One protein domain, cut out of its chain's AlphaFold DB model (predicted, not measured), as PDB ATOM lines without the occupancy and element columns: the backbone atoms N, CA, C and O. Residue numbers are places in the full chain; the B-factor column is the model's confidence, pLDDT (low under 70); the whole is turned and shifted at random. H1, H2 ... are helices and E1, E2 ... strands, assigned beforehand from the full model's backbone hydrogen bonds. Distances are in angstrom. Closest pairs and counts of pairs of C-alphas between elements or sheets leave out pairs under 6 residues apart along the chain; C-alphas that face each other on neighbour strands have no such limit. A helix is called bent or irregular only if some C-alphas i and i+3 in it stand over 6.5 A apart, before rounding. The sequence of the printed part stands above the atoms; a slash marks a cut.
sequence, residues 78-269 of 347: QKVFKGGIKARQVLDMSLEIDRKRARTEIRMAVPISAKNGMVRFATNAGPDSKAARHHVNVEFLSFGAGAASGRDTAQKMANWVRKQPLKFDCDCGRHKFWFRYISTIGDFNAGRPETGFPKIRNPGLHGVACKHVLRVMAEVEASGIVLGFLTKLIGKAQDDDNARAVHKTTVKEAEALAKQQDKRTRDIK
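Overview. This is residues 78 to 269 of the 347 residues of an uncharacterized protein of Comamonadaceae bacterium CG12_big_fil_rev_8_21_14_0_65_59_15 (UniProt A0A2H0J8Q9). A twisted sheet of five strands has two helices, H6 and H7, over one face, and smaller helices pack on these: H1 and H2 on H6, the H3 and H4 hairpin on H7. H8 runs along inner strand E1, and H5 grazes the sheet at edge strand E4. The 192 printed residues run H1 H2 E1 E2 E3 H3 H4 E4 H5 H6 H7 E5 H8, a mixed class of helices and strands; the sheet, E4 E3 E2 E1 E5, is all antiparallel. It is compact, with a radius of gyration of the C-alphas of 16.2 A and spans of 50 by 45 by 26 A.

Along the chain. The strands are E1, residues 109 to 115, 17.8 A long, E2, 118 to 124, 19.9 A, E3, 133 to 140, 22.4 A, E4, 166 to 170, and E5, 246 to 248. The helices are H1, 87 to 92, H2, 96 to 104, H3, 143 to 148, H4, 154 to 161, H5, 173 to 185, 18.5 A, H6, 211 to 222, 16.7 A, H7, 224 to 239, 22.3 A, and H8, 251 to 263, 18.7 A. C-alpha 87 begins H1 at (27.423, -16.684, 0.241); C-alpha 263 ends H8 at (19.704, -38.649, -0.202). H5 is irregular: C-alphas 178 and 181 are 7.1 A apart.

Arrangement. E1, E2 and E3 form a meander, each strand the antiparallel neighbour of the one before. N 112 and O 120 are 2.8 A apart across E1 and E2, N 121 and O 136 2.8 A across E2 and E3, N 137 and O 169 2.8 A across E3 and E4, and N 114 and O 247 2.8 A across E1 and E5. H6 and H7 are on the same face, making two layers, helices over one face of a sheet. H6 is over E3, with 4 of its 12 C-alphas falling on that strand, and only just not over E2 and E1, with 2 on each, at a height over the sheet of 7.9 A; H7 is over E1 and E5, at a height of 9.8 A. H8 is over E1, at 8.7 A. H6 touches H1, closest C-alphas Met 217 and Ala 87, 5.1 A, and, with residues 211 to 215 alone, H2, Lys 211 and Ala 102, 4.3 A. H7 touches H4, Thr 231 and Gln 155, 4.9 A, and, with residues 234 to 238 alone, H3, Gln 238 and Ala 147, 5.3 A. Every O i to N i+4 pair is within hydrogen-bond range in H1, H2, H3, H4, H6, H7 and H8; in H5 6 of 9 are.

Size, cuts and confidence. The farthest C-alphas, Arg 151 and Ile 200, are 51.0 A apart. The printed part has no cut. The link from H5 to H6, residues 186 to 210, is long. Mean pLDDT of the printed part is 84.1; 17 residues are under 70, among them 78 to 82.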
ATOM      1  N   GLN A  78      35.086   1.632   1.843       53.38
ATOM      2  CA  GLN A  78      34.088   2.210   2.756       53.38
ATOM      3  C   GLN A  78      32.918   2.878   2.024       53.38
ATOM      4  O   GLN A  78      31.779   2.753   2.460       53.38
ATOM      5  N   LYS A  79      33.167   3.551   0.891       54.78
ATOM      6  CA  LYS A  79      32.098   4.168   0.084       54.78
ATOM      7  C   LYS A  79      31.164   3.139  -0.565       54.78
ATOM      8  O   LYS A  79      29.996   3.437  -0.800       54.78
ATOM      9  N   VAL A  80      31.668   1.944  -0.874       53.97
ATOM     10  CA  VAL A  80      30.927   0.891  -1.596       53.97
ATOM     11  C   VAL A  80      30.403  -0.199  -0.650       53.97
ATOM     12  O   VAL A  80      29.403  -0.859  -0.939       53.97
ATOM     13  N   PHE A  81      31.052  -0.389   0.496       61.28
ATOM     14  CA  PHE A  81      30.777  -1.458   1.442       61.28
ATOM     15  C   PHE A  81      29.608  -1.086   2.355       61.28
ATOM     16  O   PHE A  81      29.771  -0.482   3.408       61.28
ATOM     17  N   LYS A  82      28.403  -1.492   1.951       61.62
ATOM     18  CA  LYS A  82      27.161  -1.344   2.732       61.62
ATOM     19  C   LYS A  82      26.965  -2.454   3.782       61.62
ATOM     20  O   LYS A  82      25.836  -2.706   4.199       61.62
ATOM     21  N   GLY A  83      28.045  -3.136   4.166       72.31
ATOM     22  CA  GLY A  83      27.994  -4.304   5.041       72.31
ATOM     23  C   GLY A  83      27.537  -5.586   4.342       72.31
ATOM     24  O   GLY A  83      27.036  -5.584   3.213       72.31
ATOM     25  N   GLY A  84      27.699  -6.708   5.042       82.44
ATOM     26  CA  GLY A  84      27.326  -8.036   4.564       82.44
ATOM     27  C   GLY A  84      28.380  -8.721   3.692       82.44
ATOM     28  O   GLY A  84      29.338  -8.132   3.198       82.44
ATOM     29  N   ILE A  85      28.179 -10.020   3.491       84.88
ATOM     30  CA  ILE A  85      29.084 -10.893   2.739       84.88
ATOM     31  C   ILE A  85      28.281 -11.775   1.789       84.88
ATOM     32  O   ILE A  85      27.193 -12.238   2.125       84.88
ATOM     33  N   LYS A  86      28.787 -12.028   0.580       89.06
ATOM     34  CA  LYS A  86      28.111 -12.946  -0.349       89.06
ATOM     35  C   LYS A  86      28.325 -14.390   0.101       89.06
ATOM     36  O   LYS A  86      29.436 -14.754   0.480       89.06
ATOM     37  N   ALA A  87      27.316 -15.250  -0.068       88.56
ATOM     38  CA  ALA A  87      27.423 -16.684   0.241       88.56
ATOM     39  C   ALA A  87      28.677 -17.330  -0.382       88.56
ATOM     40  O   ALA A  87      29.373 -18.108   0.263       88.56
ATOM     41  N   ARG A  88      29.010 -16.938  -1.618       85.44
ATOM     42  CA  ARG A  88      30.203 -17.400  -2.335       85.44
ATOM     43  C   ARG A  88      31.506 -17.048  -1.616       85.44
ATOM     44  O   ARG A  88      32.355 -17.910  -1.434       85.44
ATOM     45  N   GLN A  89      31.628 -15.802  -1.172       83.75
ATOM     46  CA  GLN A  89      32.815 -15.307  -0.480       83.75
ATOM     47  C   GLN A  89      33.015 -16.029   0.858       83.75
ATOM     48  O   GLN A  89      34.143 -16.343   1.215       83.75
ATOM     49  N   VAL A  90      31.927 -16.372   1.561       86.81
ATOM     50  CA  VAL A  90      31.998 -17.197   2.781       86.81
ATOM     51  C   VAL A  90      32.586 -18.579   2.488       86.81
ATOM     52  O   VAL A  90      33.388 -19.083   3.270       86.81
ATOM     53  N   LEU A  91      32.199 -19.201   1.369       85.88
ATOM     54  CA  LEU A  91      32.731 -20.506   0.968       85.88
ATOM     55  C   LEU A  91      34.203 -20.421   0.558       85.88
ATOM     56  O   LEU A  91      34.982 -21.293   0.938       85.88
ATOM     57  N   ASP A  92      34.587 -19.380  -0.173       80.25
ATOM     58  CA  ASP A  92      35.953 -19.216  -0.673       80.25
ATOM     59  C   ASP A  92      36.936 -18.871   0.460       80.25
ATOM     60  O   ASP A  92      37.998 -19.481   0.553       80.25
ATOM     61  N   MET A  93      36.546 -18.004   1.400       78.44
ATOM     62  CA  MET A  93      37.378 -17.601   2.550       78.44
ATOM     63  C   MET A  93      37.309 -18.565   3.749       78.44
ATOM     64  O   MET A  93      37.767 -18.263   4.854       78.44
ATOM     65  N   SER A  94      36.683 -19.726   3.575       82.12
ATOM     66  CA  SER A  94      36.591 -20.732   4.635       82.12
ATOM     67  C   SER A  94      37.890 -21.525   4.796       82.12
ATOM     68  O   SER A  94      38.716 -21.603   3.886       82.12
ATOM     69  N   LEU A  95      38.063 -22.171   5.948       81.69
ATOM     70  CA  LEU A  95      39.156 -23.121   6.143       81.69
ATOM     71  C   LEU A  95      38.822 -24.449   5.458       81.69
ATOM     72  O   LEU A  95      37.685 -24.923   5.508       81.69
ATOM     73  N   GLU A  96      39.820 -25.094   4.856       85.88
ATOM     74  CA  GLU A  96      39.614 -26.360   4.143       85.88
ATOM     75  C   GLU A  96      39.089 -27.468   5.061       85.88
ATOM     76  O   GLU A  96      38.183 -28.213   4.681       85.88
ATOM     77  N   ILE A  97      39.594 -27.529   6.296       87.00
ATOM     78  CA  ILE A  97      39.102 -28.462   7.312       87.00
ATOM     79  C   ILE A  97      37.608 -28.262   7.587       87.00
ATOM     80  O   ILE A  97      36.857 -29.231   7.678       87.00
ATOM     81  N   ASP A  98      37.140 -27.015   7.639       87.38
ATOM     82  CA  ASP A  98      35.732 -26.713   7.886       87.38
ATOM     83  C   ASP A  98      34.852 -27.042   6.687       87.38
ATOM     84  O   ASP A  98      33.741 -27.539   6.878       87.38
ATOM     85  N   ARG A  99      35.363 -26.871   5.462       88.62
ATOM     86  CA  ARG A  99      34.685 -27.339   4.245       88.62
ATOM     87  C   ARG A  99      34.536 -28.855   4.226       88.62
ATOM     88  O   ARG A  99      33.437 -29.349   3.970       88.62
ATOM     89  N   LYS A 100      35.613 -29.591   4.522       89.00
ATOM     90  CA  LYS A 100      35.599 -31.063   4.571       89.00
ATOM     91  C   LYS A 100      34.565 -31.550   5.583       89.00
ATOM     92  O   LYS A 100      33.683 -32.322   5.222       89.00
ATOM     93  N   ARG A 101      34.590 -31.003   6.802       89.62
ATOM     94  CA  ARG A 101      33.616 -31.331   7.856       89.62
ATOM     95  C   ARG A 101      32.184 -30.948   7.491       89.62
ATOM     96  O   ARG A 101      31.260 -31.708   7.755       89.62
ATOM     97  N   ALA A 102      31.971 -29.791   6.864       90.81
ATOM     98  CA  ALA A 102      30.648 -29.379   6.391       90.81
ATOM     99  C   ALA A 102      30.083 -30.326   5.324       90.81
ATOM    100  O   ALA A 102      28.874 -30.539   5.272       90.81
ATOM    101  N   ARG A 103      30.946 -30.906   4.482       87.38
ATOM    102  CA  ARG A 103      30.552 -31.883   3.463       87.38
ATOM    103  C   ARG A 103      30.222 -33.250   4.063       87.38
ATOM    104  O   ARG A 103      29.249 -33.863   3.629       87.38
ATOM    105  N   THR A 104      31.028 -33.735   5.005       86.81
ATOM    106  CA  THR A 104      30.918 -35.105   5.535       86.81
ATOM    107  C   THR A 104      29.914 -35.223   6.680       86.81
ATOM    108  O   THR A 104      29.123 -36.164   6.713       86.81
ATOM    109  N   GLU A 105      29.926 -34.264   7.607       89.19
ATOM    110  CA  GLU A 105      29.144 -34.335   8.841       89.19
ATOM    111  C   GLU A 105      27.764 -33.682   8.694       89.19
ATOM    112  O   GLU A 105      26.801 -34.151   9.295       89.19
ATOM    113  N   ILE A 106      27.636 -32.601   7.914       89.62
ATOM    114  CA  ILE A 106      26.385 -31.828   7.822       89.62
ATOM    115  C   ILE A 106      25.656 -32.164   6.521       89.62
ATOM    116  O   ILE A 106      25.966 -31.641   5.451       89.62
ATOM    117  N   ARG A 107      24.663 -33.050   6.611       86.19
ATOM    118  CA  ARG A 107      23.932 -33.589   5.453       86.19
ATOM    119  C   ARG A 107      22.656 -32.819   5.130       86.19
ATOM    120  O   ARG A 107      22.243 -32.791   3.970       86.19
ATOM    121  N   MET A 108      22.082 -32.112   6.101       86.94
ATOM    122  CA  MET A 108      20.848 -31.340   5.923       86.94
ATOM    123  C   MET A 108      21.024 -29.866   6.301       86.94
ATOM    124  O   MET A 108      21.727 -29.532   7.255       86.94
ATOM    125  N   ALA A 109      20.351 -28.996   5.552       90.88
ATOM    126  CA  ALA A 109      20.226 -27.565   5.806       90.88
ATOM    127  C   ALA A 109      18.899 -27.080   5.205       90.88
ATOM    128  O   ALA A 109      18.821 -26.721   4.029       90.88
ATOM    129  N   VAL A 110      17.840 -27.123   6.014       91.12
ATOM    130  CA  VAL A 110      16.460 -26.869   5.577       91.12
ATOM    131  C   VAL A 110      15.991 -25.511   6.107       91.12
ATOM    132  O   VAL A 110      16.154 -25.259   7.305       91.12
ATOM    133  N   PRO A 111      15.402 -24.635   5.271       92.50
ATOM    134  CA  PRO A 111      14.747 -23.424   5.758       92.50
ATOM    135  C   PRO A 111      13.470 -23.802   6.524       92.50
ATOM    136  O   PRO A 111      12.621 -24.514   5.997       92.50
ATOM    137  N   ILE A 112      13.339 -23.353   7.774       90.62
ATOM    138  CA  ILE A 112      12.161 -23.632   8.615       90.62
ATOM    139  C   ILE A 112      11.204 -22.449   8.611       90.62
ATOM    140  O   ILE A 112       9.987 -22.614   8.555       90.62
ATOM    141  N   SER A 113      11.738 -21.246   8.761       91.44
ATOM    142  CA  SER A 113      10.918 -20.053   8.895       91.44
ATOM    143  C   SER A 113      11.618 -18.849   8.310       91.44
ATOM    144  O   SER A 113      12.843 -18.789   8.253       91.44
ATOM    145  N   ALA A 114      10.823 -17.883   7.878       91.81
ATOM    146  CA  ALA A 114      11.307 -16.605   7.424       91.81
ATOM    147  C   ALA A 114      10.364 -15.471   7.803       91.81
ATOM    148  O   ALA A 114       9.144 -15.655   7.858       91.81
ATOM    149  N   LYS A 115      10.960 -14.311   8.069       89.69
ATOM    150  CA  LYS A 115      10.281 -13.058   8.387       89.69
ATOM    151  C   LYS A 115      11.064 -11.902   7.768       89.69
ATOM    152  O   LYS A 115      12.223 -11.719   8.122       89.69
ATOM    153  N   ASN A 116      10.432 -11.129   6.884       81.88
ATOM    154  CA  ASN A 116      10.959  -9.873   6.324       81.88
ATOM    155  C   ASN A 116      12.417  -9.959   5.811       81.88
ATOM    156  O   ASN A 116      13.208  -9.052   6.035       81.88
ATOM    157  N   GLY A 117      12.799 -11.072   5.174       85.50
ATOM    158  CA  GLY A 117      14.160 -11.283   4.655       85.50
ATOM    159  C   GLY A 117      15.133 -11.992   5.601       85.50
ATOM    160  O   GLY A 117      16.195 -12.422   5.160       85.50
ATOM    161  N   MET A 118      14.765 -12.208   6.864       92.19
ATOM    162  CA  MET A 118      15.494 -13.092   7.771       92.19
ATOM    163  C   MET A 118      14.958 -14.516   7.650       92.19
ATOM    164  O   MET A 118      13.787 -14.766   7.930       92.19
ATOM    165  N   VAL A 119      15.812 -15.458   7.260       94.06
ATOM    166  CA  VAL A 119      15.501 -16.881   7.109       94.06
ATOM    167  C   VAL A 119      16.255 -17.683   8.161       94.06
ATOM    168  O   VAL A 119      17.473 -17.579   8.299       94.06
ATOM    169  N   ARG A 120      15.533 -18.529   8.890       94.06
ATOM    170  CA  ARG A 120      16.091 -19.481   9.843       94.06
ATOM    171  C   ARG A 120      16.191 -20.855   9.202       94.06
ATOM    172  O   ARG A 120      15.187 -21.450   8.810       94.06
ATOM    173  N   PHE A 121      17.403 -21.378   9.170       94.31
ATOM    174  CA  PHE A 121      17.717 -22.730   8.736       94.31
ATOM    175  C   PHE A 121      17.905 -23.643   9.946       94.31
ATOM    176  O   PHE A 121      18.422 -23.211  10.978       94.31
ATOM    177  N   ALA A 122      17.524 -24.910   9.811       92.12
ATOM    178  CA  ALA A 122      18.015 -25.975  10.681       92.12
ATOM    179  C   ALA A 122      18.979 -26.875   9.930       92.12
ATOM    180  O   ALA A 122      18.695 -27.338   8.821       92.12
ATOM    181  N   THR A 123      20.081 -27.179  10.597       91.31
ATOM    182  CA  THR A 123      21.061 -28.164  10.164       91.31
ATOM    183  C   THR A 123      21.091 -29.326  11.144       91.31
ATOM    184  O   THR A 123      20.806 -29.154  12.333       91.31
ATOM    185  N   ASN A 124      21.469 -30.516  10.676       90.00
ATOM    186  CA  ASN A 124      21.844 -31.575  11.607       90.00
ATOM    187  C   ASN A 124      23.100 -31.150  12.360       90.00
ATOM    188  O   ASN A 124      23.893 -30.335  11.881       90.00
ATOM    189  N   ALA A 125      23.273 -31.710  13.542       85.38
ATOM    190  CA  ALA A 125      24.532 -31.596  14.231       85.38
ATOM    191  C   ALA A 125      25.531 -32.652  13.744       85.38
ATOM    192  O   ALA A 125      25.146 -33.703  13.230       85.38
ATOM    193  N   GLY A 126      26.822 -32.336  13.875       77.12
ATOM    194  CA  GLY A 126      27.888 -33.312  13.633       77.12
ATOM    195  C   GLY A 126      27.971 -34.362  14.751       77.12
ATOM    196  O   GLY A 126      27.365 -34.156  15.802       77.12
ATOM    197  N   PRO A 127      28.745 -35.440  14.549       77.38
ATOM    198  CA  PRO A 127      28.817 -36.582  15.467       77.38
ATOM    199  C   PRO A 127      29.232 -36.191  16.894       77.38
ATOM    200  O   PRO A 127      28.641 -36.672  17.851       77.38
ATOM    201  N   ASP A 128      30.155 -35.237  17.040       75.81
ATOM    202  CA  ASP A 128      30.692 -34.825  18.352       75.81
ATOM    203  C   ASP A 128      29.860 -33.730  19.050       75.81
ATOM    204  O   ASP A 128      30.321 -33.056  19.973       75.81
ATOM    205  N   SER A 129      28.654 -33.442  18.558       76.81
ATOM    206  CA  SER A 129      27.826 -32.357  19.082       76.81
ATOM    207  C   SER A 129      26.877 -32.841  20.172       76.81
ATOM    208  O   SER A 129      26.141 -33.800  19.982       76.81
ATOM    209  N   LYS A 130      26.798 -32.083  21.272       77.81
ATOM    210  CA  LYS A 130      25.817 -32.308  22.351       77.81
ATOM    211  C   LYS A 130      24.370 -32.035  21.921       77.81
ATOM    212  O   LYS A 130      23.444 -32.630  22.456       77.81
ATOM    213  N   ALA A 131      24.173 -31.115  20.976       80.50
ATOM    214  CA  ALA A 131      22.857 -30.795  20.423       80.50
ATOM    215  C   ALA A 131      22.565 -31.667  19.199       80.50
ATOM    216  O   ALA A 131      23.483 -31.926  18.424       80.50
ATOM    217  N   ALA A 132      21.300 -32.048  18.992       81.69
ATOM    218  CA  ALA A 132      20.865 -32.845  17.839       81.69
ATOM    219  C   ALA A 132      20.776 -32.027  16.535       81.69
ATOM    220  O   ALA A 132      20.987 -32.550  15.436       81.69
ATOM    221  N   ARG A 133      20.449 -30.735  16.643       85.44
ATOM    222  CA  ARG A 133      20.334 -29.796  15.520       85.44
ATOM    223  C   ARG A 133      20.881 -28.431  15.924       85.44
ATOM    224  O   ARG A 133      20.864 -28.088  17.100       85.44
ATOM    225  N   HIS A 134      21.354 -27.690  14.931       91.38
ATOM    226  CA  HIS A 134      21.818 -26.307  15.070       91.38
ATOM    227  C   HIS A 134      20.985 -25.407  14.165       91.38
ATOM    228  O   HIS A 134      20.464 -25.848  13.132       91.38
ATOM    229  N   HIS A 135      20.864 -24.147  14.553       91.69
ATOM    230  CA  HIS A 135      20.102 -23.137  13.847       91.69
ATOM    231  C   HIS A 135      21.013 -22.046  13.300       91.69
ATOM    232  O   HIS A 135      21.838 -21.462  14.003       91.69
ATOM    233  N   VAL A 136      20.820 -21.748  12.019       94.94
ATOM    234  CA  VAL A 136      21.531 -20.670  11.334       94.94
ATOM    235  C   VAL A 136      20.507 -19.629  10.914       94.94
ATOM    236  O   VAL A 136      19.596 -19.931  10.144       94.94
ATOM    237  N   ASN A 137      20.642 -18.412  11.426       94.88
ATOM    238  CA  ASN A 137      19.862 -17.273  10.962       94.88
ATOM    239  C   ASN A 137      20.643 -16.600   9.833       94.88
ATOM    240  O   ASN A 137      21.834 -16.335   9.981       94.88
ATOM    241  N   VAL A 138      19.980 -16.342   8.713       95.56
ATOM    242  CA  VAL A 138      20.549 -15.650   7.558       95.56
ATOM    243  C   VAL A 138      19.631 -14.496   7.200       95.56
ATOM    244  O   VAL A 138      18.447 -14.699   6.952       95.56
ATOM    245  N   GLU A 139      20.173 -13.292   7.169       94.12
ATOM    246  CA  GLU A 139      19.470 -12.079   6.784       94.12
ATOM    247  C   GLU A 139      19.888 -11.667   5.375       94.12
ATOM    248  O   GLU A 139      21.060 -11.395   5.106       94.12
ATOM    249  N   PHE A 140      18.921 -11.630   4.462       93.56
ATOM    250  CA  PHE A 140      19.128 -11.177   3.094       93.56
ATOM    251  C   PHE A 140      18.901  -9.667   3.013       93.56
ATOM    252  O   PHE A 140      17.760  -9.210   2.961       93.56
ATOM    253  N   LEU A 141      19.987  -8.893   2.947       89.69
ATOM    254  CA  LEU A 141      19.937  -7.423   2.974       89.69
ATOM    255  C   LEU A 141      19.134  -6.835   1.807       89.69
ATOM    256  O   LEU A 141      18.434  -5.838   1.949       89.69
ATOM    257  N   SER A 142      19.192  -7.483   0.645       89.25
ATOM    258  CA  SER A 142      18.471  -7.052  -0.556       89.25
ATOM    259  C   SER A 142      17.051  -7.615  -0.667       89.25
ATOM    260  O   SER A 142      16.453  -7.522  -1.736       89.25
ATOM    261  N   PHE A 143      16.492  -8.199   0.399       89.38
ATOM    262  CA  PHE A 143      15.132  -8.743   0.366       89.38
ATOM    263  C   PHE A 143      14.082  -7.668   0.068       89.38
ATOM    264  O   PHE A 143      13.271  -7.865  -0.830       89.38
ATOM    265  N   GLY A 144      14.134  -6.521   0.756       86.50
ATOM    266  CA  GLY A 144      13.176  -5.430   0.538       86.50
ATOM    267  C   GLY A 144      13.204  -4.900  -0.898       86.50
ATOM    268  O   GLY A 144      12.158  -4.727  -1.513       86.50
ATOM    269  N   ALA A 145      14.399  -4.752  -1.480       86.12
ATOM    270  CA  ALA A 145      14.553  -4.366  -2.883       86.12
ATOM    271  C   ALA A 145      13.988  -5.424  -3.849       86.12
ATOM    272  O   ALA A 145      13.392  -5.073  -4.860       86.12
ATOM    273  N   GLY A 146      14.150  -6.713  -3.526       84.94
ATOM    274  CA  GLY A 146      13.595  -7.811  -4.321       84.94
ATOM    275  C   GLY A 146      12.078  -7.973  -4.200       84.94
ATOM    276  O   GLY A 146      11.448  -8.458  -5.133       84.94
ATOM    277  N   ALA A 147      11.492  -7.573  -3.071       85.88
ATOM    278  CA  ALA A 147      10.046  -7.521  -2.886       85.88
ATOM    279  C   ALA A 147       9.432  -6.306  -3.600       85.88
ATOM    280  O   ALA A 147       8.415  -6.440  -4.265       85.88
ATOM    281  N   ALA A 148      10.084  -5.141  -3.547       84.44
ATOM    282  CA  ALA A 148       9.593  -3.917  -4.185       84.44
ATOM    283  C   ALA A 148       9.672  -3.936  -5.724       84.44
ATOM    284  O   ALA A 148       8.995  -3.161  -6.399       84.44
ATOM    285  N   SER A 149      10.487  -4.817  -6.314       78.31
ATOM    286  CA  SER A 149      10.581  -4.981  -7.766       78.31
ATOM    287  C   SER A 149       9.393  -5.790  -8.311       78.31
ATOM    288  O   SER A 149       9.561  -6.905  -8.801       78.31
ATOM    289  N   GLY A 150       8.180  -5.234  -8.243       67.56
ATOM    290  CA  GLY A 150       6.945  -5.851  -8.761       67.56
ATOM    291  C   GLY A 150       6.908  -6.049 -10.287       67.56
ATOM    292  O   GLY A 150       5.939  -6.572 -10.824       67.56
ATOM    293  N   ARG A 151       7.964  -5.640 -11.005       66.38
ATOM    294  CA  ARG A 151       8.121  -5.808 -12.461       66.38
ATOM    295  C   ARG A 151       8.677  -7.175 -12.871       66.38
ATOM    296  O   ARG A 151       8.503  -7.578 -14.017       66.38
ATOM    297  N   ASP A 152       9.349  -7.875 -11.961       82.62
ATOM    298  CA  ASP A 152      10.009  -9.150 -12.232       82.62
ATOM    299  C   ASP A 152       9.328 -10.309 -11.498       82.62
ATOM    300  O   ASP A 152       8.831 -10.172 -10.381       82.62
ATOM    301  N   THR A 153       9.360 -11.500 -12.102       87.81
ATOM    302  CA  THR A 153       8.811 -12.716 -11.490       87.81
ATOM    303  C   THR A 153       9.489 -13.010 -10.148       87.81
ATOM    304  O   THR A 153      10.722 -13.014 -10.068       87.81
ATOM    305  N   ALA A 154       8.714 -13.398  -9.130       88.69
ATOM    306  CA  ALA A 154       9.214 -13.762  -7.798       88.69
ATOM    307  C   ALA A 154      10.407 -14.741  -7.827       88.69
ATOM    308  O   ALA A 154      11.338 -14.628  -7.033       88.69
ATOM    309  N   GLN A 155      10.439 -15.679  -8.783       91.50
ATOM    310  CA  GLN A 155      11.551 -16.622  -8.947       91.50
ATOM    311  C   GLN A 155      12.843 -15.961  -9.450       91.50
ATOM    312  O   GLN A 155      13.936 -16.321  -8.998       91.50
ATOM    313  N   LYS A 156      12.745 -14.996 -10.377       91.31
ATOM    314  CA  LYS A 156      13.903 -14.213 -10.839       91.31
ATOM    315  C   LYS A 156      14.458 -13.394  -9.680       91.31
ATOM    316  O   LYS A 156      15.664 -13.447  -9.429       91.31
ATOM    317  N   MET A 157      13.574 -12.759  -8.913       90.75
ATOM    318  CA  MET A 157      13.968 -11.986  -7.741       90.75
ATOM    319  C   MET A 157      14.571 -12.850  -6.641       90.75
ATOM    320  O   MET A 157      15.628 -12.507  -6.121       90.75
ATOM    321  N   ALA A 158      14.026 -14.034  -6.370       91.50
ATOM    322  CA  ALA A 158      14.616 -14.986  -5.430       91.50
ATOM    323  C   ALA A 158      16.032 -15.417  -5.844       91.50
ATOM    324  O   ALA A 158      16.939 -15.508  -5.011       91.50
ATOM    325  N   ASN A 159      16.251 -15.646  -7.142       92.69
ATOM    326  CA  ASN A 159      17.565 -15.990  -7.681       92.69
ATOM    327  C   ASN A 159      18.559 -14.818  -7.630       92.69
ATOM    328  O   ASN A 159      19.766 -15.048  -7.526       92.69
ATOM    329  N   TRP A 160      18.073 -13.581  -7.716       92.00
ATOM    330  CA  TRP A 160      18.888 -12.386  -7.545       92.00
ATOM    331  C   TRP A 160      19.236 -12.160  -6.068       92.00
ATOM    332  O   TRP A 160      20.421 -12.104  -5.743       92.00
ATOM    333  N   VAL A 161      18.241 -12.145  -5.169       91.69
ATOM    334  CA  VAL A 161      18.407 -11.917  -3.720       91.69
ATOM    335  C   VAL A 161      19.412 -12.894  -3.111       91.69
ATOM    336  O   VAL A 161      20.301 -12.476  -2.374       91.69
ATOM    337  N   ARG A 162      19.358 -14.185  -3.463       91.31
ATOM    338  CA  ARG A 162      20.298 -15.187  -2.916       91.31
ATOM    339  C   ARG A 162      21.771 -14.953  -3.285       91.31
ATOM    340  O   ARG A 162      22.648 -15.551  -2.669       91.31
ATOM    341  N   LYS A 163      22.054 -14.144  -4.315       89.19
ATOM    342  CA  LYS A 163      23.418 -13.796  -4.760       89.19
ATOM    343  C   LYS A 163      23.917 -12.477  -4.166       89.19
ATOM    344  O   LYS A 163      25.093 -12.146  -4.342       89.19
ATOM    345  N   GLN A 164      23.037 -11.728  -3.509       89.62
ATOM    346  CA  GLN A 164      23.376 -10.464  -2.875       89.62
ATOM    347  C   GLN A 164      24.091 -10.677  -1.532       89.62
ATOM    348  O   GLN A 164      24.114 -11.801  -1.014       89.62
ATOM    349  N   PRO A 165      24.726  -9.626  -0.981       89.50
ATOM    350  CA  PRO A 165      25.293  -9.671   0.358       89.50
ATOM    351  C   PRO A 165      24.236 -10.046   1.402       89.50
ATOM    352  O   PRO A 165      23.090  -9.594   1.357       89.50
ATOM    353  N   LEU A 166      24.644 -10.887   2.343       92.75
ATOM    354  CA  LEU A 166      23.821 -11.363   3.443       92.75
ATOM    355  C   LEU A 166      24.580 -11.232   4.763       92.75
ATOM    356  O   LEU A 166      25.809 -11.122   4.786       92.75
ATOM    357  N   LYS A 167      23.836 -11.255   5.864       93.38
ATOM    358  CA  LYS A 167      24.383 -11.407   7.213       93.38
ATOM    359  C   LYS A 167      23.984 -12.775   7.752       93.38
ATOM    360  O   LYS A 167      22.961 -13.326   7.346       93.38
ATOM    361  N   PHE A 168      24.774 -13.361   8.642       94.69
ATOM    362  CA  PHE A 168      24.435 -14.650   9.237       94.69
ATOM    363  C   PHE A 168      24.904 -14.782  10.682       94.69
ATOM    364  O   PHE A 168      25.802 -14.075  11.132       94.69
ATOM    365  N   ASP A 169      24.287 -15.717  11.395       94.62
ATOM    366  CA  ASP A 169      24.661 -16.123  12.746       94.62
ATOM    367  C   ASP A 169      24.290 -17.595  12.957       94.62
ATOM    368  O   ASP A 169      23.281 -18.077  12.438       94.62
ATOM    369  N   CYS A 170      25.112 -18.322  13.708       93.00
ATOM    370  CA  CYS A 170      24.876 -19.722  14.053       93.00
ATOM    371  C   CYS A 170      25.000 -19.922  15.563       93.00
ATOM    372  O   CYS A 170      25.941 -19.441  16.191       93.00
ATOM    373  N   ASP A 171      24.072 -20.686  16.128       91.31
ATOM    374  CA  ASP A 171      24.018 -21.027  17.553       91.31
ATOM    375  C   ASP A 171      25.128 -21.985  18.020       91.31
ATOM    376  O   ASP A 171      25.330 -22.171  19.222       91.31
ATOM    377  N   CYS A 172      25.888 -22.588  17.103       89.69
ATOM    378  CA  CYS A 172      26.916 -23.543  17.487       89.69
ATOM    379  C   CYS A 172      28.088 -22.868  18.217       89.69
ATOM    380  O   CYS A 172      28.554 -21.785  17.848       89.69
ATOM    381  N   GLY A 173      28.650 -23.565  19.210       87.38
ATOM    382  CA  GLY A 173      29.760 -23.039  20.012       87.38
ATOM    383  C   GLY A 173      30.966 -22.617  19.170       87.38
ATOM    384  O   GLY A 173      31.595 -21.600  19.446       87.38
ATOM    385  N   ARG A 174      31.257 -23.335  18.076       88.62
ATOM    386  CA  ARG A 174      32.363 -22.959  17.191       88.62
ATOM    387  C   ARG A 174      32.124 -21.615  16.506       88.62
ATOM    388  O   ARG A 174      33.046 -20.818  16.447       88.62
ATOM    389  N   HIS A 175      30.910 -21.320  16.041       90.25
ATOM    390  CA  HIS A 175      30.611 -19.998  15.488       90.25
ATOM    391  C   HIS A 175      30.676 -18.923  16.569       90.25
ATOM    392  O   HIS A 175      31.420 -17.956  16.422       90.25
ATOM    393  N   LYS A 176      29.987 -19.155  17.688       88.12
ATOM    394  CA  LYS A 176      29.902 -18.219  18.810       88.12
ATOM    395  C   LYS A 176      31.268 -17.796  19.363       88.12
ATOM    396  O   LYS A 176      31.440 -16.620  19.665       88.12
ATOM    397  N   PHE A 177      32.217 -18.727  19.495       84.50
ATOM    398  CA  PHE A 177      33.511 -18.459  20.137       84.50
ATOM    399  C   PHE A 177      34.671 -18.200  19.167       84.50
ATOM    400  O   PHE A 177      35.668 -17.624  19.589       84.50
ATOM    401  N   TRP A 178      34.583 -18.626  17.900       85.06
ATOM    402  CA  TRP A 178      35.681 -18.448  16.932       85.06
ATOM    403  C   TRP A 178      35.392 -17.388  15.873       85.06
ATOM    404  O   TRP A 178      36.312 -16.691  15.453       85.06
ATOM    405  N   PHE A 179      34.142 -17.300  15.408       86.94
ATOM    406  CA  PHE A 179      33.802 -16.579  14.178       86.94
ATOM    407  C   PHE A 179      32.858 -15.395  14.401       86.94
ATOM    408  O   PHE A 179      32.837 -14.494  13.572       86.94
ATOM    409  N   ARG A 180      32.111 -15.347  15.514       85.25
ATOM    410  CA  ARG A 180      31.146 -14.265  15.780       85.25
ATOM    411  C   ARG A 180      31.811 -12.895  15.924       85.25
ATOM    412  O   ARG A 180      31.248 -11.886  15.514       85.25
ATOM    413  N   TYR A 181      33.022 -12.857  16.471       77.19
ATOM    414  CA  TYR A 181      33.826 -11.636  16.525       77.19
ATOM    415  C   TYR A 181      34.197 -11.148  15.114       77.19
ATOM    416  O   TYR A 181      33.971  -9.993  14.772       77.19
ATOM    417  N   ILE A 182      34.660 -12.061  14.252       79.38
ATOM    418  CA  ILE A 182      35.016 -11.765  12.856       79.38
ATOM    419  C   ILE A 182      33.789 -11.286  12.075       79.38
ATOM    420  O   ILE A 182      33.873 -10.296  11.354       79.38
ATOM    421  N   SER A 183      32.634 -11.940  12.249       83.06
ATOM    422  CA  SER A 183      31.393 -11.513  11.595       83.06
ATOM    423  C   SER A 183      30.880 -10.170  12.093       83.06
ATOM    424  O   SER A 183      30.253  -9.439  11.330       83.06
ATOM    425  N   THR A 184      31.163  -9.826  13.349       77.12
ATOM    426  CA  THR A 184      30.816  -8.522  13.921       77.12
ATOM    427  C   THR A 184      31.693  -7.421  13.331       77.12
ATOM    428  O   THR A 184      31.158  -6.421  12.868       77.12
ATOM    429  N   ILE A 185      33.014  -7.619  13.262       75.12
ATOM    430  CA  ILE A 185      33.934  -6.639  12.657       75.12
ATOM    431  C   ILE A 185      33.690  -6.486  11.157       75.12
ATOM    432  O   ILE A 185      33.727  -5.378  10.635       75.12
ATOM    433  N   GLY A 186      33.421  -7.589  10.458       72.31
ATOM    434  CA  GLY A 186      33.129  -7.566   9.027       72.31
ATOM    435  C   GLY A 186      31.729  -7.056   8.670       72.31
ATOM    436  O   GLY A 186      31.358  -7.115   7.502       72.31
ATOM    437  N   ASP A 187      30.936  -6.611   9.650       81.75
ATOM    438  CA  ASP A 187      29.545  -6.172   9.490       81.75
ATOM    439  C   ASP A 187      28.656  -7.169   8.714       81.75
ATOM    440  O   ASP A 187      27.792  -6.810   7.912       81.75
ATOM    441  N   PHE A 188      28.864  -8.466   8.944       87.69
ATOM    442  CA  PHE A 188      28.041  -9.534   8.371       87.69
ATOM    443  C   PHE A 188      27.405 -10.446   9.426       87.69
ATOM    444  O   PHE A 188      26.926 -11.536   9.114       87.69
ATOM    445  N   ASN A 189      27.358  -9.997  10.676       88.81
ATOM    446  CA  ASN A 189      26.656 -10.680  11.752       88.81
ATOM    447  C   ASN A 189      25.154 -10.351  11.721       88.81
ATOM    448  O   ASN A 189      24.781  -9.182  11.756       88.81
ATOM    449  N   ALA A 190      24.299 -11.376  11.668       90.06
ATOM    450  CA  ALA A 190      22.839 -11.216  11.789       90.06
ATOM    451  C   ALA A 190      22.341 -11.345  13.242       90.06
ATOM    452  O   ALA A 190      21.161 -11.148  13.528       90.06
ATOM    453  N   GLY A 191      23.215 -11.776  14.154       86.31
ATOM    454  CA  GLY A 191      22.900 -12.029  15.554       86.31
ATOM    455  C   GLY A 191      23.436 -10.945  16.482       86.31
ATOM    456  O   GLY A 191      23.657  -9.799  16.098       86.31
ATOM    457  N   ARG A 192      23.667 -11.324  17.743       83.75
ATOM    458  CA  ARG A 192      24.251 -10.418  18.738       83.75
ATOM    459  C   ARG A 192      25.699 -10.083  18.344       83.75
ATOM    460  O   ARG A 192      26.471 -11.030  18.154       83.75
ATOM    461  N   PRO A 193      26.095  -8.799  18.295       80.81
ATOM    462  CA  PRO A 193      27.487  -8.424  18.083       80.81
ATOM    463  C   PRO A 193      28.374  -8.961  19.213       80.81
ATOM    464  O   PRO A 193      28.004  -8.924  20.391       80.81
ATOM    465  N   GLU A 194      29.540  -9.489  18.851       76.00
ATOM    466  CA  GLU A 194      30.578  -9.894  19.796       76.00
ATOM    467  C   GLU A 194      31.737  -8.904  19.710       76.00
ATOM    468  O   GLU A 194      32.420  -8.838  18.694       76.00
ATOM    469  N   THR A 195      31.960  -8.147  20.783       75.69
ATOM    470  CA  THR A 195      33.068  -7.185  20.900       75.69
ATOM    471  C   THR A 195      34.318  -7.796  21.535       75.69
ATOM    472  O   THR A 195      35.395  -7.214  21.464       75.69
ATOM    473  N   GLY A 196      34.200  -8.980  22.147       70.81
ATOM    474  CA  GLY A 196      35.311  -9.672  22.793       70.81
ATOM    475  C   GLY A 196      36.216 -10.380  21.787       70.81
ATOM    476  O   GLY A 196      35.779 -11.302  21.094       70.81
ATOM    477  N   PHE A 197      37.490  -9.988  21.744       69.88
ATOM    478  CA  PHE A 197      38.491 -10.637  20.899       69.88
ATOM    479  C   PHE A 197      38.709 -12.110  21.320       69.88
ATOM    480  O   PHE A 197      38.928 -12.380  22.508       69.88
ATOM    481  N   PRO A 198      38.694 -13.083  20.388       69.38
ATOM    482  CA  PRO A 198      38.793 -14.513  20.691       69.38
ATOM    483  C   PRO A 198      40.237 -14.957  20.998       69.38
ATOM    484  O   PRO A 198      40.833 -15.740  20.261       69.38
ATOM    485  N   LYS A 199      40.777 -14.515  22.143       68.00
ATOM    486  CA  LYS A 199      42.180 -14.710  22.573       68.00
ATOM    487  C   LYS A 199      42.637 -16.174  22.619       68.00
ATOM    488  O   LYS A 199      43.772 -16.475  22.285       68.00
ATOM    489  N   ILE A 200      41.762 -17.084  23.049       72.50
ATOM    490  CA  ILE A 200      42.132 -18.486  23.323       72.50
ATOM    491  C   ILE A 200      41.787 -19.404  22.145       72.50
ATOM    492  O   ILE A 200      42.483 -20.373  21.869       72.50
ATOM    493  N   ARG A 201      40.655 -19.150  21.481       75.44
ATOM    494  CA  ARG A 201      40.072 -20.080  20.506       75.44
ATOM    495  C   ARG A 201      40.439 -19.748  19.062       75.44
ATOM    496  O   ARG A 201      40.582 -20.673  18.279       75.44
ATOM    497  N   ASN A 202      40.583 -18.471  18.712       74.88
ATOM    498  CA  ASN A 202      40.972 -18.051  17.364       74.88
ATOM    499  C   ASN A 202      41.837 -16.776  17.407       74.88
ATOM    500  O   ASN A 202      41.404 -15.733  16.914       74.88
ATOM    501  N   PRO A 203      43.044 -16.832  18.002       69.19
ATOM    502  CA  PRO A 203      43.888 -15.648  18.168       69.19
ATOM    503  C   PRO A 203      44.335 -15.033  16.834       69.19
ATOM    504  O   PRO A 203      44.529 -13.828  16.760       69.19
ATOM    505  N   GLY A 204      44.467 -15.839  15.774       67.44
ATOM    506  CA  GLY A 204      44.870 -15.376  14.440       67.44
ATOM    507  C   GLY A 204      43.719 -14.931  13.532       67.44
ATOM    508  O   GLY A 204      43.957 -14.615  12.371       67.44
ATOM    509  N   LEU A 205      42.473 -14.934  14.024       71.50
ATOM    510  CA  LEU A 205      41.268 -14.610  13.246       71.50
ATOM    511  C   LEU A 205      41.160 -15.383  11.917       71.50
ATOM    512  O   LEU A 205      40.706 -14.862  10.899       71.50
ATOM    513  N   HIS A 206      41.568 -16.651  11.917       73.06
ATOM    514  CA  HIS A 206      41.544 -17.472  10.714       73.06
ATOM    515  C   HIS A 206      40.140 -18.008  10.439       73.06
ATOM    516  O   HIS A 206      39.474 -18.521  11.341       73.06
ATOM    517  N   GLY A 207      39.730 -17.959   9.169       76.94
ATOM    518  CA  GLY A 207      38.454 -18.487   8.689       76.94
ATOM    519  C   GLY A 207      37.251 -17.585   8.969       76.94
ATOM    520  O   GLY A 207      37.248 -16.759   9.873       76.94
ATOM    521  N   VAL A 208      36.193 -17.769   8.177       81.31
ATOM    522  CA  VAL A 208      35.012 -16.885   8.195       81.31
ATOM    523  C   VAL A 208      33.781 -17.530   8.838       81.31
ATOM    524  O   VAL A 208      32.922 -16.834   9.381       81.31
ATOM    525  N   ALA A 209      33.650 -18.858   8.783       88.44
ATOM    526  CA  ALA A 209      32.409 -19.518   9.172       88.44
ATOM    527  C   ALA A 209      32.587 -20.970   9.631       88.44
ATOM    528  O   ALA A 209      33.512 -21.672   9.230       88.44
ATOM    529  N   CYS A 210      31.644 -21.441  10.455       92.25
ATOM    530  CA  CYS A 210      31.605 -22.818  10.938       92.25
ATOM    531  C   CYS A 210      30.989 -23.774   9.902       92.25
ATOM    532  O   CYS A 210      30.299 -23.356   8.974       92.25
ATOM    533  N   LYS A 211      31.137 -25.086  10.131       92.81
ATOM    534  CA  LYS A 211      30.596 -26.131   9.246       92.81
ATOM    535  C   LYS A 211      29.095 -26.001   8.926       92.81
ATOM    536  O   LYS A 211      28.694 -26.256   7.795       92.81
ATOM    537  N   HIS A 212      28.269 -25.573   9.887       93.94
ATOM    538  CA  HIS A 212      26.824 -25.409   9.676       93.94
ATOM    539  C   HIS A 212      26.531 -24.260   8.713       93.94
ATOM    540  O   HIS A 212      25.777 -24.429   7.757       93.94
ATOM    541  N   VAL A 213      27.184 -23.113   8.922       94.00
ATOM    542  CA  VAL A 213      27.056 -21.956   8.032       94.00
ATOM    543  C   VAL A 213      27.547 -22.311   6.634       94.00
ATOM    544  O   VAL A 213      26.851 -22.013   5.675       94.00
ATOM    545  N   LEU A 214      28.686 -22.997   6.491       93.75
ATOM    546  CA  LEU A 214      29.192 -23.396   5.169       93.75
ATOM    547  C   LEU A 214      28.192 -24.272   4.410       93.75
ATOM    548  O   LEU A 214      27.966 -24.056   3.220       93.75
ATOM    549  N   ARG A 215      27.536 -25.217   5.096       93.50
ATOM    550  CA  ARG A 215      26.478 -26.024   4.478       93.50
ATOM    551  C   ARG A 215      25.286 -25.168   4.052       93.50
ATOM    552  O   ARG A 215      24.793 -25.334   2.940       93.50
ATOM    553  N   VAL A 216      24.844 -24.245   4.907       94.44
ATOM    554  CA  VAL A 216      23.739 -23.329   4.590       94.44
ATOM    555  C   VAL A 216      24.092 -22.433   3.405       94.44
ATOM    556  O   VAL A 216      23.296 -22.333   2.481       94.44
ATOM    557  N   MET A 217      25.292 -21.853   3.363       94.12
ATOM    558  CA  MET A 217      25.730 -20.995   2.255       94.12
ATOM    559  C   MET A 217      25.820 -21.757   0.932       94.12
ATOM    560  O   MET A 217      25.413 -21.235  -0.105       94.12
ATOM    561  N   ALA A 218      26.273 -23.015   0.960       92.06
ATOM    562  CA  ALA A 218      26.260 -23.876  -0.220       92.06
ATOM    563  C   ALA A 218      24.831 -24.151  -0.724       92.06
ATOM    564  O   ALA A 218      24.580 -24.136  -1.933       92.06
ATOM    565  N   GLU A 219      23.877 -24.359   0.188       91.38
ATOM    566  CA  GLU A 219      22.469 -24.537  -0.172       91.38
ATOM    567  C   GLU A 219      21.824 -23.231  -0.662       91.38
ATOM    568  O   GLU A 219      21.089 -23.262  -1.648       91.38
ATOM    569  N   VAL A 220      22.135 -22.081  -0.060       92.25
ATOM    570  CA  VAL A 220      21.678 -20.763  -0.535       92.25
ATOM    571  C   VAL A 220      22.158 -20.506  -1.965       92.25
ATOM    572  O   VAL A 220      21.382 -20.044  -2.801       92.25
ATOM    573  N   GLU A 221      23.403 -20.863  -2.284       89.75
ATOM    574  CA  GLU A 221      23.973 -20.634  -3.611       89.75
ATOM    575  C   GLU A 221      23.359 -21.545  -4.690       89.75
ATOM    576  O   GLU A 221      23.008 -21.083  -5.779       89.75
ATOM    577  N   ALA A 222      23.239 -22.849  -4.413       85.56
ATOM    578  CA  ALA A 222      23.009 -23.857  -5.451       85.56
ATOM    579  C   ALA A 222      21.664 -24.598  -5.354       85.56
ATOM    580  O   ALA A 222      21.245 -25.227  -6.328       85.56
ATOM    581  N   SER A 223      20.972 -24.562  -4.215       86.88
ATOM    582  CA  SER A 223      19.809 -25.423  -3.982       86.88
ATOM    583  C   SER A 223      18.521 -24.875  -4.584       86.88
ATOM    584  O   SER A 223      18.134 -23.731  -4.345       86.88
ATOM    585  N   GLY A 224      17.793 -25.745  -5.287       87.50
ATOM    586  CA  GLY A 224      16.419 -25.475  -5.714       87.50
ATOM    587  C   GLY A 224      15.426 -25.392  -4.549       87.50
ATOM    588  O   GLY A 224      14.428 -24.691  -4.666       87.50
ATOM    589  N   ILE A 225      15.714 -26.042  -3.411       88.81
ATOM    590  CA  ILE A 225      14.851 -26.002  -2.216       88.81
ATOM    591  C   ILE A 225      14.831 -24.585  -1.637       88.81
ATOM    592  O   ILE A 225      13.763 -24.022  -1.404       88.81
ATOM    593  N   VAL A 226      16.013 -23.989  -1.456       90.44
ATOM    594  CA  VAL A 226      16.138 -22.621  -0.937       90.44
ATOM    595  C   VAL A 226      15.577 -21.614  -1.934       90.44
ATOM    596  O   VAL A 226      14.855 -20.707  -1.530       90.44
ATOM    597  N   LEU A 227      15.833 -21.805  -3.234       92.56
ATOM    598  CA  LEU A 227      15.238 -20.964  -4.271       92.56
ATOM    599  C   LEU A 227      13.706 -20.996  -4.210       92.56
ATOM    600  O   LEU A 227      13.092 -19.941  -4.152       92.56
ATOM    601  N   GLY A 228      13.093 -22.182  -4.172       91.19
ATOM    602  CA  GLY A 228      11.636 -22.318  -4.097       91.19
ATOM    603  C   GLY A 228      11.044 -21.706  -2.825       91.19
ATOM    604  O   GLY A 228       9.991 -21.075  -2.879       91.19
ATOM    605  N   PHE A 229      11.739 -21.833  -1.693       91.88
ATOM    606  CA  PHE A 229      11.342 -21.189  -0.443       91.88
ATOM    607  C   PHE A 229      11.394 -19.654  -0.545       91.88
ATOM    608  O   PHE A 229      10.437 -18.981  -0.164       91.88
ATOM    609  N   LEU A 230      12.476 -19.096  -1.100       91.44
ATOM    610  CA  LEU A 230      12.612 -17.653  -1.317       91.44
ATOM    611  C   LEU A 230      11.593 -17.127  -2.335       91.44
ATOM    612  O   LEU A 230      11.043 -16.057  -2.114       91.44
ATOM    613  N   THR A 231      11.285 -17.881  -3.392       92.81
ATOM    614  CA  THR A 231      10.234 -17.527  -4.360       92.81
ATOM    615  C   THR A 231       8.884 -17.370  -3.669       92.81
ATOM    616  O   THR A 231       8.207 -16.373  -3.885       92.81
ATOM    617  N   LYS A 232       8.505 -18.316  -2.794       91.62
ATOM    618  CA  LYS A 232       7.261 -18.217  -2.012       91.62
ATOM    619  C   LYS A 232       7.273 -17.016  -1.068       91.62
ATOM    620  O   LYS A 232       6.246 -16.377  -0.885       91.62
ATOM    621  N   LEU A 233       8.418 -16.729  -0.449       90.75
ATOM    622  CA  LEU A 233       8.554 -15.603   0.472       90.75
ATOM    623  C   LEU A 233       8.458 -14.251  -0.249       90.75
ATOM    624  O   LEU A 233       7.795 -13.355   0.256       90.75
ATOM    625  N   ILE A 234       9.104 -14.115  -1.409       90.62
ATOM    626  CA  ILE A 234       9.059 -12.893  -2.220       90.62
ATOM    627  C   ILE A 234       7.682 -12.709  -2.843       90.62
ATOM    628  O   ILE A 234       7.188 -11.597  -2.797       90.62
ATOM    629  N   GLY A 235       7.043 -13.773  -3.343       89.44
ATOM    630  CA  GLY A 235       5.670 -13.688  -3.853       89.44
ATOM    631  C   GLY A 235       4.724 -13.111  -2.801       89.44
ATOM    632  O   GLY A 235       4.106 -12.087  -3.035       89.44
ATOM    633  N   LYS A 236       4.756 -13.650  -1.575       88.62
ATOM    634  CA  LYS A 236       3.987 -13.081  -0.454       88.62
ATOM    635  C   LYS A 236       4.337 -11.624  -0.156       88.62
ATOM    636  O   LYS A 236       3.457 -10.839   0.142       88.62
ATOM    637  N   ALA A 237       5.617 -11.261  -0.223       87.88
ATOM    638  CA  ALA A 237       6.039  -9.885   0.026       87.88
ATOM    639  C   ALA A 237       5.631  -8.926  -1.099       87.88
ATOM    640  O   ALA A 237       5.521  -7.739  -0.845       87.88
ATOM    641  N   GLN A 238       5.461  -9.421  -2.323       86.38
ATOM    642  CA  GLN A 238       4.945  -8.648  -3.451       86.38
ATOM    643  C   GLN A 238       3.428  -8.460  -3.344       86.38
ATOM    644  O   GLN A 238       2.934  -7.406  -3.727       86.38
ATOM    645  N   ASP A 239       2.719  -9.455  -2.802       84.50
ATOM    646  CA  ASP A 239       1.270  -9.403  -2.578       84.50
ATOM    647  C   ASP A 239       0.887  -8.508  -1.377       84.50
ATOM    648  O   ASP A 239      -0.228  -7.997  -1.315       84.50
ATOM    649  N   ASP A 240       1.795  -8.317  -0.414       81.62
ATOM    650  CA  ASP A 240       1.590  -7.460   0.758       81.62
ATOM    651  C   ASP A 240       1.985  -5.994   0.473       81.62
ATOM    652  O   ASP A 240       3.159  -5.702   0.238       81.62
ATOM    653  N   ASP A 241       1.065  -5.039   0.666       69.69
ATOM    654  CA  ASP A 241       1.301  -3.589   0.459       69.69
ATOM    655  C   ASP A 241       2.491  -3.019   1.259       69.69
ATOM    656  O   ASP A 241       3.110  -2.024   0.888       69.69
ATOM    657  N   ASN A 242       2.834  -3.657   2.383       68.25
ATOM    658  CA  ASN A 242       3.937  -3.252   3.258       68.25
ATOM    659  C   ASN A 242       5.248  -4.019   3.005       68.25
ATOM    660  O   ASN A 242       6.185  -3.892   3.798       68.25
ATOM    661  N   ALA A 243       5.318  -4.866   1.971       70.62
ATOM    662  CA  ALA A 243       6.455  -5.744   1.678       70.62
ATOM    663  C   ALA A 243       6.883  -6.661   2.849       70.62
ATOM    664  O   ALA A 243       8.055  -7.030   3.001       70.62
ATOM    665  N   ARG A 244       5.933  -7.031   3.720       75.38
ATOM    666  CA  ARG A 244       6.176  -7.802   4.951       75.38
ATOM    667  C   ARG A 244       5.716  -9.244   4.810       75.38
ATOM    668  O   ARG A 244       4.586  -9.558   5.144       75.38
ATOM    669  N   ALA A 245       6.627 -10.153   4.479       82.06
ATOM    670  CA  ALA A 245       6.278 -11.565   4.372       82.06
ATOM    671  C   ALA A 245       6.720 -12.406   5.573       82.06
ATOM    672  O   ALA A 245       7.863 -12.338   6.045       82.06
ATOM    673  N   VAL A 246       5.821 -13.299   5.994       86.50
ATOM    674  CA  VAL A 246       6.112 -14.397   6.921       86.50
ATOM    675  C   VAL A 246       5.814 -15.730   6.241       86.50
ATOM    676  O   VAL A 246       4.719 -15.980   5.732       86.50
ATOM    677  N   HIS A 247       6.785 -16.638   6.277       85.31
ATOM    678  CA  HIS A 247       6.589 -18.014   5.840       85.31
ATOM    679  C   HIS A 247       7.148 -18.979   6.879       85.31
ATOM    680  O   HIS A 247       8.257 -18.805   7.379       85.31
ATOM    681  N   LYS A 248       6.366 -19.999   7.226       86.75
ATOM    682  CA  LYS A 248       6.781 -21.092   8.105       86.75
ATOM    683  C   LYS A 248       6.545 -22.395   7.360       86.75
ATOM    684  O   LYS A 248       5.438 -22.632   6.885       86.75
ATOM    685  N   THR A 249       7.579 -23.211   7.262       83.94
ATOM    686  CA  THR A 249       7.490 -24.581   6.772       83.94
ATOM    687  C   THR A 249       6.926 -25.451   7.882       83.94
ATOM    688  O   THR A 249       7.325 -25.337   9.048       83.94
ATOM    689  N   THR A 250       5.975 -26.312   7.539       81.56
ATOM    690  CA  THR A 250       5.419 -27.248   8.514       81.56
ATOM    691  C   THR A 250       6.473 -28.278   8.929       81.56
ATOM    692  O   THR A 250       7.424 -28.560   8.199       81.56
ATOM    693  N   VAL A 251       6.300 -28.883  10.107       79.00
ATOM    694  CA  VAL A 251       7.226 -29.914  10.613       79.00
ATOM    695  C   VAL A 251       7.366 -31.070   9.613       79.00
ATOM    696  O   VAL A 251       8.475 -31.503   9.318       79.00
ATOM    697  N   LYS A 252       6.243 -31.517   9.033       80.06
ATOM    698  CA  LYS A 252       6.210 -32.618   8.061       80.06
ATOM    699  C   LYS A 252       6.978 -32.280   6.780       80.06
ATOM    700  O   LYS A 252       7.774 -33.091   6.312       80.06
ATOM    701  N   GLU A 253       6.779 -31.083   6.232       81.56
ATOM    702  CA  GLU A 253       7.497 -30.635   5.032       81.56
ATOM    703  C   GLU A 253       8.997 -30.489   5.292       81.56
ATOM    704  O   GLU A 253       9.811 -30.929   4.483       81.56
ATOM    705  N   ALA A 254       9.383 -29.920   6.435       78.44
ATOM    706  CA  ALA A 254      10.788 -29.745   6.775       78.44
ATOM    707  C   ALA A 254      11.507 -31.096   6.970       78.44
ATOM    708  O   ALA A 254      12.652 -31.248   6.544       78.44
ATOM    709  N   GLU A 255      10.834 -32.105   7.532       80.44
ATOM    710  CA  GLU A 255      11.357 -33.476   7.605       80.44
ATOM    711  C   GLU A 255      11.467 -34.145   6.229       80.44
ATOM    712  O   GLU A 255      12.454 -34.834   5.956       80.44
ATOM    713  N   ALA A 256      10.496 -33.932   5.338       82.94
ATOM    714  CA  ALA A 256      10.553 -34.447   3.972       82.94
ATOM    715  C   ALA A 256      11.724 -33.835   3.182       82.94
ATOM    716  O   ALA A 256      12.489 -34.561   2.541       82.94
ATOM    717  N   LEU A 257      11.922 -32.517   3.293       82.88
ATOM    718  CA  LEU A 257      13.053 -31.808   2.686       82.88
ATOM    719  C   LEU A 257      14.394 -32.281   3.257       82.88
ATOM    720  O   LEU A 257      15.342 -32.486   2.497       82.88
ATOM    721  N   ALA A 258      14.467 -32.523   4.569       79.69
ATOM    722  CA  ALA A 258      15.663 -33.062   5.210       79.69
ATOM    723  C   ALA A 258      16.025 -34.449   4.656       79.69
ATOM    724  O   ALA A 258      17.173 -34.679   4.279       79.69
ATOM    725  N   LYS A 259      15.040 -35.350   4.524       82.06
ATOM    726  CA  LYS A 259      15.236 -36.681   3.922       82.06
ATOM    727  C   LYS A 259      15.674 -36.589   2.459       82.06
ATOM    728  O   LYS A 259      16.504 -37.377   2.012       82.06
ATOM    729  N   GLN A 260      15.131 -35.638   1.697       80.94
ATOM    730  CA  GLN A 260      15.524 -35.427   0.303       80.94
ATOM    731  C   GLN A 260      16.967 -34.915   0.181       80.94
ATOM    732  O   GLN A 260      17.691 -35.349  -0.717       80.94
ATOM    733  N   GLN A 261      17.391 -34.014   1.072       78.62
ATOM    734  CA  GLN A 261      18.767 -33.511   1.120       78.62
ATOM    735  C   GLN A 261      19.765 -34.586   1.549       78.62
ATOM    736  O   GLN A 261      20.833 -34.676   0.950       78.62
ATOM    737  N   ASP A 262      19.409 -35.432   2.518       74.31
ATOM    738  CA  ASP A 262      20.273 -36.526   2.973       74.31
ATOM    739  C   ASP A 262      20.572 -37.516   1.831       74.31
ATOM    740  O   ASP A 262      21.723 -37.878   1.585       74.31
ATOM    741  N   LYS A 263      19.554 -37.830   1.016       75.19
ATOM    742  CA  LYS A 263      19.704 -38.649  -0.202       75.19
ATOM    743  C   LYS A 263      20.533 -37.978  -1.303       75.19
ATOM    744  O   LYS A 263      21.099 -38.665  -2.148       75.19
ATOM    745  N   ARG A 264      20.574 -36.643  -1.351       68.38
ATOM    746  CA  ARG A 264      21.248 -35.854  -2.398       68.38
ATOM    747  C   ARG A 264      22.306 -34.953  -1.778       68.38
ATOM    748  O   ARG A 264      22.208 -33.726  -1.836       68.38
ATOM    749  N   THR A 265      23.333 -35.570  -1.201       64.56
ATOM    750  CA  THR A 265      24.443 -34.820  -0.611       64.56
ATOM    751  C   THR A 265      25.197 -34.062  -1.705       64.56
ATOM    752  O   THR A 265      25.833 -34.656  -2.574       64.56
ATOM    753  N   ARG A 266      25.109 -32.729  -1.671       68.94
ATOM    754  CA  ARG A 266      25.850 -31.855  -2.584       68.94
ATOM    755  C   ARG A 266      27.254 -31.587  -2.070       68.94
ATOM    756  O   ARG A 266      27.488 -31.494  -0.866       68.94
ATOM    757  N   ASP A 267      28.167 -31.429  -3.017       75.00
ATOM    758  CA  ASP A 267      29.538 -31.038  -2.741       75.00
ATOM    759  C   ASP A 267      29.667 -29.517  -2.571       75.00
ATOM    760  O   ASP A 267      29.098 -28.741  -3.347       75.00
ATOM    761  N   ILE A 268      30.441 -29.095  -1.573       77.31
ATOM    762  CA  ILE A 268      30.743 -27.691  -1.297       77.31
ATOM    763  C   ILE A 268      31.993 -27.322  -2.097       77.31
ATOM    764  O   ILE A 268      33.111 -27.658  -1.714       77.31
ATOM    765  N   LYS A 269      31.799 -26.626  -3.220       74.69
ATOM    766  CA  LYS A 269      32.884 -26.230  -4.131       74.69
ATOM    767  C   LYS A 269      33.175 -24.734  -4.045       74.69
ATOM    768  O   LYS A 269      32.273 -23.925  -4.290       74.69
TER     769      LYS A 269